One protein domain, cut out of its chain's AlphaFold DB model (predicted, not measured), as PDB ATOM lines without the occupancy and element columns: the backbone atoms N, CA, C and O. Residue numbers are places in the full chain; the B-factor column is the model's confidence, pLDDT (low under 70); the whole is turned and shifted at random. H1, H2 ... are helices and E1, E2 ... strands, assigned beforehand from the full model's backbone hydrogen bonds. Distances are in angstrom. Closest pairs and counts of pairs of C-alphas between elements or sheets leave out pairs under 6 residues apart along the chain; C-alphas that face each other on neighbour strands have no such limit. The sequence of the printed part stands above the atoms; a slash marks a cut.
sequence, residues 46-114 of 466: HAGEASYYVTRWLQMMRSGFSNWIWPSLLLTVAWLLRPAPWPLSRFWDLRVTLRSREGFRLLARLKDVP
ATOM      1  N   HIS A  46     216.443 165.841 170.672       36.47
ATOM      2  CA  HIS A  46     216.180 166.779 171.766       36.47
ATOM      3  C   HIS A  46     216.670 168.191 171.435       36.47
ATOM      4  O   HIS A  46     215.932 169.139 171.661       36.47
ATOM      5  N   ALA A  47     217.843 168.357 170.813       33.44
ATOM      6  CA  ALA A  47     218.346 169.674 170.402       33.44
ATOM      7  C   ALA A  47     217.476 170.349 169.319       33.44
ATOM      8  O   ALA A  47     217.266 171.562 169.354       33.44
ATOM      9  N   GLY A  48     216.938 169.573 168.368       39.66
ATOM     10  CA  GLY A  48     216.022 170.080 167.339       39.66
ATOM     11  C   GLY A  48     214.647 170.482 167.885       39.66
ATOM     12  O   GLY A  48     214.096 171.501 167.468       39.66
ATOM     13  N   GLU A  49     214.102 169.717 168.836       45.41
ATOM     14  CA  GLU A  49     212.854 170.065 169.528       45.41
ATOM     15  C   GLU A  49     213.058 171.231 170.511       45.41
ATOM     16  O   GLU A  49     212.254 172.161 170.505       45.41
ATOM     17  N   ALA A  50     214.172 171.265 171.253       48.34
ATOM     18  CA  ALA A  50     214.566 172.374 172.127       48.34
ATOM     19  C   ALA A  50     214.645 173.700 171.368       48.34
ATOM     20  O   ALA A  50     214.036 174.691 171.759       48.34
ATOM     21  N   SER A  51     215.360 173.702 170.240       50.31
ATOM     22  CA  SER A  51     215.524 174.888 169.399       50.31
ATOM     23  C   SER A  51     214.183 175.392 168.852       50.31
ATOM     24  O   SER A  51     213.942 176.600 168.824       50.31
ATOM     25  N   TYR A  52     213.263 174.484 168.499       54.47
ATOM     26  CA  TYR A  52     211.903 174.841 168.085       54.47
ATOM     27  C   TYR A  52     211.095 175.485 169.215       54.47
ATOM     28  O   TYR A  52     210.518 176.550 169.004       54.47
ATOM     29  N   TYR A  53     211.069 174.872 170.404       59.19
ATOM     30  CA  TYR A  53     210.340 175.420 171.549       59.19
ATOM     31  C   TYR A  53     210.887 176.790 171.943       59.19
ATOM     32  O   TYR A  53     210.115 177.736 172.068       59.19
ATOM     33  N   VAL A  54     212.210 176.931 172.043       65.00
ATOM     34  CA  VAL A  54     212.852 178.203 172.390       65.00
ATOM     35  C   VAL A  54     212.553 179.275 171.340       65.00
ATOM     36  O   VAL A  54     212.109 180.364 171.689       65.00
ATOM     37  N   THR A  55     212.706 178.971 170.047       64.38
ATOM     38  CA  THR A  55     212.452 179.954 168.978       64.38
ATOM     39  C   THR A  55     210.977 180.364 168.918       64.38
ATOM     40  O   THR A  55     210.679 181.554 168.804       64.38
ATOM     41  N   ARG A  56     210.048 179.403 169.040       66.88
ATOM     42  CA  ARG A  56     208.601 179.667 169.048       66.88
ATOM     43  C   ARG A  56     208.211 180.532 170.247       66.88
ATOM     44  O   ARG A  56     207.572 181.562 170.050       66.88
ATOM     45  N   TRP A  57     208.615 180.151 171.460       73.12
ATOM     46  CA  TRP A  57     208.271 180.905 172.667       73.12
ATOM     47  C   TRP A  57     208.846 182.317 172.631       73.12
ATOM     48  O   TRP A  57     208.130 183.267 172.928       73.12
ATOM     49  N   LEU A  58     210.095 182.495 172.189       75.50
ATOM     50  CA  LEU A  58     210.684 183.828 172.033       75.50
ATOM     51  C   LEU A  58     209.887 184.697 171.054       75.50
ATOM     52  O   LEU A  58     209.669 185.875 171.327       75.50
ATOM     53  N   GLN A  59     209.431 184.128 169.934       73.62
ATOM     54  CA  GLN A  59     208.618 184.854 168.961       73.62
ATOM     55  C   GLN A  59     207.263 185.270 169.545       73.62
ATOM     56  O   GLN A  59     206.898 186.440 169.440       73.62
ATOM     57  N   MET A  60     206.546 184.335 170.173       80.12
ATOM     58  CA  MET A  60     205.248 184.588 170.810       80.12
ATOM     59  C   MET A  60     205.361 185.677 171.871       80.12
ATOM     60  O   MET A  60     204.650 186.680 171.834       80.12
ATOM     61  N   MET A  61     206.336 185.518 172.763       85.50
ATOM     62  CA  MET A  61     206.559 186.442 173.861       85.50
ATOM     63  C   MET A  61     206.938 187.830 173.351       85.50
ATOM     64  O   MET A  61     206.373 188.823 173.801       85.50
ATOM     65  N   ARG A  62     207.852 187.918 172.376       82.38
ATOM     66  CA  ARG A  62     208.269 189.193 171.775       82.38
ATOM     67  C   ARG A  62     207.119 189.914 171.077       82.38
ATOM     68  O   ARG A  62     207.080 191.149 171.117       82.38
ATOM     69  N   SER A  63     206.238 189.157 170.428       78.12
ATOM     70  CA  SER A  63     205.055 189.673 169.744       78.12
ATOM     71  C   SER A  63     204.060 190.255 170.747       78.12
ATOM     72  O   SER A  63     203.744 191.436 170.655       78.12
ATOM     73  N   GLY A  64     203.668 189.489 171.770       78.81
ATOM     74  CA  GLY A  64     202.595 189.885 172.688       78.81
ATOM     75  C   GLY A  64     203.018 190.811 173.829       78.81
ATOM     76  O   GLY A  64     202.214 191.613 174.300       78.81
ATOM     77  N   PHE A  65     204.279 190.752 174.274       89.44
ATOM     78  CA  PHE A  65     204.707 191.395 175.520       89.44
ATOM     79  C   PHE A  65     205.904 192.336 175.343       89.44
ATOM     80  O   PHE A  65     206.866 192.069 174.621       89.44
ATOM     81  N   SER A  66     205.865 193.462 176.053       89.38
ATOM     82  CA  SER A  66     206.931 194.472 176.061       89.38
ATOM     83  C   SER A  66     208.143 194.039 176.893       89.38
ATOM     84  O   SER A  66     209.279 194.301 176.507       89.38
ATOM     85  N   ASN A  67     207.920 193.313 177.990       90.75
ATOM     86  CA  ASN A  67     208.960 192.815 178.893       90.75
ATOM     87  C   ASN A  67     209.368 191.360 178.609       90.75
ATOM     88  O   ASN A  67     209.812 190.666 179.515       90.75
ATOM     89  N   TRP A  68     209.222 190.905 177.362       90.00
ATOM     90  CA  TRP A  68     209.351 189.506 176.943       90.00
ATOM     91  C   TRP A  68     210.676 188.816 177.308       90.00
ATOM     92  O   TRP A  68     210.669 187.613 177.544       90.00
ATOM     93  N   ILE A  69     211.795 189.548 177.398       84.62
ATOM     94  CA  ILE A  69     213.140 188.975 177.603       84.62
ATOM     95  C   ILE A  69     213.198 188.103 178.866       84.62
ATOM     96  O   ILE A  69     213.573 186.934 178.793       84.62
ATOM     97  N   TRP A  70     212.812 188.650 180.020       86.62
ATOM     98  CA  TRP A  70     212.946 187.952 181.303       86.62
ATOM     99  C   TRP A  70     211.997 186.756 181.449       86.62
ATOM    100  O   TRP A  70     212.484 185.672 181.771       86.62
ATOM    101  N   PRO A  71     210.686 186.875 181.164       86.56
ATOM    102  CA  PRO A  71     209.792 185.724 181.178       86.56
ATOM    103  C   PRO A  71     210.218 184.632 180.185       86.56
ATOM    104  O   PRO A  71     210.161 183.456 180.527       86.56
ATOM    105  N   SER A  72     210.720 184.987 178.992       82.00
ATOM    106  CA  SER A  72     211.245 183.997 178.041       82.00
ATOM    107  C   SER A  72     212.489 183.271 178.553       82.00
ATOM    108  O   SER A  72     212.605 182.058 178.362       82.00
ATOM    109  N   LEU A  73     213.416 183.979 179.208       82.25
ATOM    110  CA  LEU A  73     214.594 183.362 179.825       82.25
ATOM    111  C   LEU A  73     214.184 182.395 180.938       82.25
ATOM    112  O   LEU A  73     214.636 181.252 180.947       82.25
ATOM    113  N   LEU A  74     213.282 182.819 181.826       82.81
ATOM    114  CA  LEU A  74     212.780 181.985 182.919       82.81
ATOM    115  C   LEU A  74     212.044 180.743 182.402       82.81
ATOM    116  O   LEU A  74     212.301 179.647 182.886       82.81
ATOM    117  N   LEU A  75     211.204 180.882 181.373       78.75
ATOM    118  CA  LEU A  75     210.554 179.747 180.712       78.75
ATOM    119  C   LEU A  75     211.554 178.780 180.078       78.75
ATOM    120  O   LEU A  75     211.380 177.568 180.170       78.75
ATOM    121  N   THR A  76     212.606 179.304 179.447       79.75
ATOM    122  CA  THR A  76     213.655 178.474 178.839       79.75
ATOM    123  C   THR A  76     214.390 177.672 179.908       79.75
ATOM    124  O   THR A  76     214.585 176.470 179.746       79.75
ATOM    125  N   VAL A  77     214.738 178.307 181.032       78.12
ATOM    126  CA  VAL A  77     215.338 177.627 182.188       78.12
ATOM    127  C   VAL A  77     214.377 176.584 182.756       78.12
ATOM    128  O   VAL A  77     214.777 175.442 182.951       78.12
ATOM    129  N   ALA A  78     213.101 176.931 182.952       74.12
ATOM    130  CA  ALA A  78     212.093 176.004 183.460       74.12
ATOM    131  C   ALA A  78     211.983 174.761 182.567       74.12
ATOM    132  O   ALA A  78     212.004 173.634 183.061       74.12
ATOM    133  N   TRP A  79     211.928 174.965 181.247       73.62
ATOM    134  CA  TRP A  79     211.866 173.902 180.249       73.62
ATOM    135  C   TRP A  79     213.095 172.986 180.292       73.62
ATOM    136  O   TRP A  79     212.934 171.766 180.288       73.62
ATOM    137  N   LEU A  80     214.302 173.551 180.408       70.44
ATOM    138  CA  LEU A  80     215.551 172.785 180.538       70.44
ATOM    139  C   LEU A  80     215.609 171.942 181.817       70.44
ATOM    140  O   LEU A  80     216.289 170.922 181.847       70.44
ATOM    141  N   LEU A  81     214.897 172.355 182.864       69.56
ATOM    142  CA  LEU A  81     214.845 171.641 184.136       69.56
ATOM    143  C   LEU A  81     213.855 170.461 184.130       69.56
ATOM    144  O   LEU A  81     213.751 169.779 185.145       69.56
ATOM    145  N   ARG A  82     213.117 170.186 183.040       66.00
ATOM    146  CA  ARG A  82     212.157 169.065 182.992       66.00
ATOM    147  C   ARG A  82     212.816 167.712 182.664       66.00
ATOM    148  O   ARG A  82     213.551 167.634 181.683       66.00
ATOM    149  N   PRO A  83     212.439 166.619 183.361       58.28
ATOM    150  CA  PRO A  83     211.626 166.573 184.581       58.28
ATOM    151  C   PRO A  83     212.443 167.009 185.809       58.28
ATOM    152  O   PRO A  83     213.574 166.569 185.994       58.28
ATOM    153  N   ALA A  84     211.858 167.846 186.668       58.53
ATOM    154  CA  ALA A  84     212.550 168.394 187.835       58.53
ATOM    155  C   ALA A  84     212.167 167.621 189.114       58.53
ATOM    156  O   ALA A  84     210.972 167.453 189.362       58.53
ATOM    157  N   PRO A  85     213.116 167.187 189.967       62.66
ATOM    158  CA  PRO A  85     212.793 166.663 191.295       62.66
ATOM    159  C   PRO A  85     212.162 167.744 192.194       62.66
ATOM    160  O   PRO A  85     212.316 168.942 191.963       62.66
ATOM    161  N   TRP A  86     211.451 167.320 193.242       45.59
ATOM    162  CA  TRP A  86     210.449 168.131 193.951       45.59
ATOM    163  C   TRP A  86     210.882 169.471 194.587       45.59
ATOM    164  O   TRP A  86     210.010 170.332 194.670       45.59
ATOM    165  N   PRO A  87     212.135 169.805 194.964       62.09
ATOM    166  CA  PRO A  87     212.365 171.211 195.298       62.09
ATOM    167  C   PRO A  87     212.400 172.086 194.033       62.09
ATOM    168  O   PRO A  87     211.907 173.212 194.048       62.09
ATOM    169  N   LEU A  88     212.917 171.561 192.917       65.19
ATOM    170  CA  LEU A  88     213.075 172.289 191.656       65.19
ATOM    171  C   LEU A  88     211.762 172.418 190.872       65.19
ATOM    172  O   LEU A  88     211.622 173.347 190.080       65.19
ATOM    173  N   SER A  89     210.766 171.556 191.113       66.12
ATOM    174  CA  SER A  89     209.446 171.699 190.481       66.12
ATOM    175  C   SER A  89     208.731 172.994 190.888       66.12
ATOM    176  O   SER A  89     207.992 173.537 190.074       66.12
ATOM    177  N   ARG A  90     209.020 173.557 192.077       75.44
ATOM    178  CA  ARG A  90     208.480 174.863 192.522       75.44
ATOM    179  C   ARG A  90     208.918 176.028 191.636       75.44
ATOM    180  O   ARG A  90     208.301 177.087 191.670       75.44
ATOM    181  N   PHE A  91     209.958 175.840 190.819       78.06
ATOM    182  CA  PHE A  91     210.359 176.829 189.824       78.06
ATOM    183  C   PHE A  91     209.221 177.128 188.836       78.06
ATOM    184  O   PHE A  91     209.057 178.271 188.427       78.06
ATOM    185  N   TRP A  92     208.379 176.139 188.518       75.94
ATOM    186  CA  TRP A  92     207.212 176.311 187.643       75.94
ATOM    187  C   TRP A  92     206.088 177.156 188.260       75.94
ATOM    188  O   TRP A  92     205.279 177.718 187.519       75.94
ATOM    189  N   ASP A  93     206.072 177.297 189.588       83.06
ATOM    190  CA  ASP A  93     205.115 178.124 190.330       83.06
ATOM    191  C   ASP A  93     205.604 179.569 190.526       83.06
ATOM    192  O   ASP A  93     204.898 180.391 191.115       83.06
ATOM    193  N   LEU A  94     206.802 179.905 190.025       87.38
ATOM    194  CA  LEU A  94     207.315 181.270 190.072       87.38
ATOM    195  C   LEU A  94     206.350 182.204 189.337       87.38
ATOM    196  O   LEU A  94     206.096 182.042 188.142       87.38
ATOM    197  N   ARG A  95     205.830 183.197 190.061       91.50
ATOM    198  CA  ARG A  95     204.954 184.223 189.498       91.50
ATOM    199  C   ARG A  95     205.775 185.237 188.707       91.50
ATOM    200  O   ARG A  95     206.765 185.777 189.199       91.50
ATOM    201  N   VAL A  96     205.333 185.523 187.492       92.62
ATOM    202  CA  VAL A  96     205.892 186.534 186.598       92.62
ATOM    203  C   VAL A  96     204.791 187.484 186.150       92.62
ATOM    204  O   VAL A  96     203.652 187.085 185.923       92.62
ATOM    205  N   THR A  97     205.132 188.762 186.002       94.19
ATOM    206  CA  THR A  97     204.233 189.743 185.388       94.19
ATOM    207  C   THR A  97     204.551 189.860 183.905       94.19
ATOM    208  O   THR A  97     205.672 190.204 183.531       94.19
ATOM    209  N   LEU A  98     203.558 189.637 183.058       95.00
ATOM    210  CA  LEU A  98     203.584 189.870 181.624       95.00
ATOM    211  C   LEU A  98     202.969 191.244 181.335       95.00
ATOM    212  O   LEU A  98     201.872 191.559 181.792       95.00
ATOM    213  N   ARG A  99     203.686 192.092 180.597       93.31
ATOM    214  CA  ARG A  99     203.213 193.421 180.189       93.31
ATOM    215  C   ARG A  99     202.817 193.373 178.725       93.31
ATOM    216  O   ARG A  99     203.695 193.476 177.862       93.31
ATOM    217  N   SER A 100     201.527 193.182 178.463       91.44
ATOM    218  CA  SER A 100     200.983 193.145 177.106       91.44
ATOM    219  C   SER A 100     201.312 194.444 176.375       91.44
ATOM    220  O   SER A 100     201.331 195.525 176.972       91.44
ATOM    221  N   ARG A 101     201.586 194.350 175.073       86.50
ATOM    222  CA  ARG A 101     201.734 195.533 174.211       86.50
ATOM    223  C   ARG A 101     200.438 196.328 174.069       86.50
ATOM    224  O   ARG A 101     200.501 197.500 173.726       86.50
ATOM    225  N   GLU A 102     199.308 195.713 174.399       80.69
ATOM    226  CA  GLU A 102     197.975 196.324 174.426       80.69
ATOM    227  C   GLU A 102     197.695 197.054 175.754       80.69
ATOM    228  O   GLU A 102     196.610 197.580 175.960       80.69
ATOM    229  N   GLY A 103     198.674 197.113 176.668       85.62
ATOM    230  CA  GLY A 103     198.609 197.926 177.889       85.62
ATOM    231  C   GLY A 103     198.247 197.164 179.167       85.62
ATOM    232  O   GLY A 103     198.371 197.722 180.258       85.62
ATOM    233  N   PHE A 104     197.877 195.884 179.077       90.56
ATOM    234  CA  PHE A 104     197.552 195.075 180.254       90.56
ATOM    235  C   PHE A 104     198.779 194.568 181.016       90.56
ATOM    236  O   PHE A 104     199.830 194.261 180.444       90.56
ATOM    237  N   ARG A 105     198.614 194.420 182.334       93.44
ATOM    238  CA  ARG A 105     199.554 193.733 183.222       93.44
ATOM    239  C   ARG A 105     198.907 192.447 183.720       93.44
ATOM    240  O   ARG A 105     197.946 192.510 184.474       93.44
ATOM    241  N   LEU A 106     199.458 191.315 183.300       93.62
ATOM    242  CA  LEU A 106     198.967 189.984 183.633       93.62
ATOM    243  C   LEU A 106     199.973 189.271 184.540       93.62
ATOM    244  O   LEU A 106     201.137 189.121 184.184       93.62
ATOM    245  N   LEU A 107     199.544 188.833 185.709       95.44
ATOM    246  CA  LEU A 107     200.272 187.951 186.603       95.44
ATOM    247  C   LEU A 107     199.986 186.490 186.228       95.44
ATOM    248  O   LEU A 107     198.836 186.084 186.102       95.44
ATOM    249  N   ALA A 108     201.036 185.694 186.065       93.62
ATOM    250  CA  ALA A 108     200.943 184.280 185.713       93.62
ATOM    251  C   ALA A 108     202.059 183.506 186.421       93.62
ATOM    252  O   ALA A 108     203.141 184.057 186.634       93.62
ATOM    253  N   ARG A 109     201.854 182.233 186.775       92.00
ATOM    254  CA  ARG A 109     202.988 181.350 187.108       92.00
ATOM    255  C   ARG A 109     203.709 180.980 185.813       92.00
ATOM    256  O   ARG A 109     203.107 181.034 184.744       92.00
ATOM    257  N   LEU A 110     204.975 180.563 185.878       85.00
ATOM    258  CA  LEU A 110     205.708 180.137 184.676       85.00
ATOM    259  C   LEU A 110     204.966 179.049 183.888       85.00
ATOM    260  O   LEU A 110     204.966 179.093 182.660       85.00
ATOM    261  N   LYS A 111     204.295 178.113 184.569       83.19
ATOM    262  CA  LYS A 111     203.462 177.096 183.906       83.19
ATOM    263  C   LYS A 111     202.239 177.664 183.172       83.19
ATOM    264  O   LYS A 111     201.824 177.057 182.197       83.19
ATOM    265  N   ASP A 112     201.737 178.832 183.579       89.31
ATOM    266  CA  ASP A 112     200.548 179.468 183.001       89.31
ATOM    267  C   ASP A 112     200.874 180.410 181.824       89.31
ATOM    268  O   ASP A 112     199.976 180.790 181.082       89.31
ATOM    269  N   VAL A 113     202.140 180.815 181.633       89.50
ATOM    270  CA  VAL A 113     202.547 181.767 180.572       89.50
ATOM    271  C   VAL A 113     202.194 181.324 179.139       89.50
ATOM    272  O   VAL A 113     201.879 182.210 178.341       89.50
ATOM    273  N   PRO A 114     202.237 180.023 178.775       86.06
ATOM    274  CA  PRO A 114     201.815 179.543 177.462       86.06
ATOM    275  C   PRO A 114     200.493 180.124 176.950       86.06
ATOM    276  O   PRO A 114     200.502 180.744 175.889       86.06
TER     277      PRO A 114
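AT A GLANCE: This is residues 46 to 114 of the 466 residues of the protein "Methyltransf_21 domain-containing protein" of Candidatus Dormibacteraeota bacterium (UniProt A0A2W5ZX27). The model is a flat zigzag with H2 in its middle: H1 folds back along one side of H2 as a helical hairpin, and on the other side the chain returns through H3 into a small two-strand hairpin, E1 and E2. The first part of H2 comes nearest to E1, while H3 is near the later part of H2. The 69 printed residues hold three named helices, then two named strands, which form an antiparallel sheet; the class is mixed, helices and strands. The whole is compact, with a radius of gyration of the C-alphas of 12.3 A, and spans 37 by 28 by 14 A.

HOW THE PARTS SIT: Look first at E1, residues 95 to 99, and E2, residues 105 to 109, an antiparallel hairpin at 151 degrees; N 98 and O 106 are 2.7 A apart, within hydrogen-bond range. From the sheet go to H2, residues 69 to 80: its closest C-alpha to E1 is that of Pro 71, 6.7 A from Val 96. H1, residues 46 to 64, touches H2 with residues 54 to 62 alone, closest at the C-alphas of Leu 58 and Ser 72, 6.0 A; the two run opposite ways at a shallow tilt of 25 degrees. H3, residues 86 to 93, is close to H2 but not clearly touching, with the C-alphas of Ala 78 and Trp 92 closest at 6.4 A. H1 and H3 are apart. In H1 and H2 every O i to N i+4 pair is within hydrogen-bond range; in H3 0 of 4 are, beside 3 of 5 O i to N i+3 pairs.

IN THESE COORDINATES: Find C-alpha 46 at (216.180, 166.779, 171.766); from there H1 runs 26.8 A to residue 64. H2 covers 16.6 A, H3 11.9 A, E1 13.2 A, and E2 13.4 A, ending at C-alpha 109 at (202.988, 181.350, 187.108).

THE WHOLE: The C-alphas farthest apart, Pro 85 and Glu 102, are 37.2 A apart. The printed part has no cut, and the four links between its named elements are tight. Look for pLDDT under 70 at residues 46 to 56 and 81 to 89.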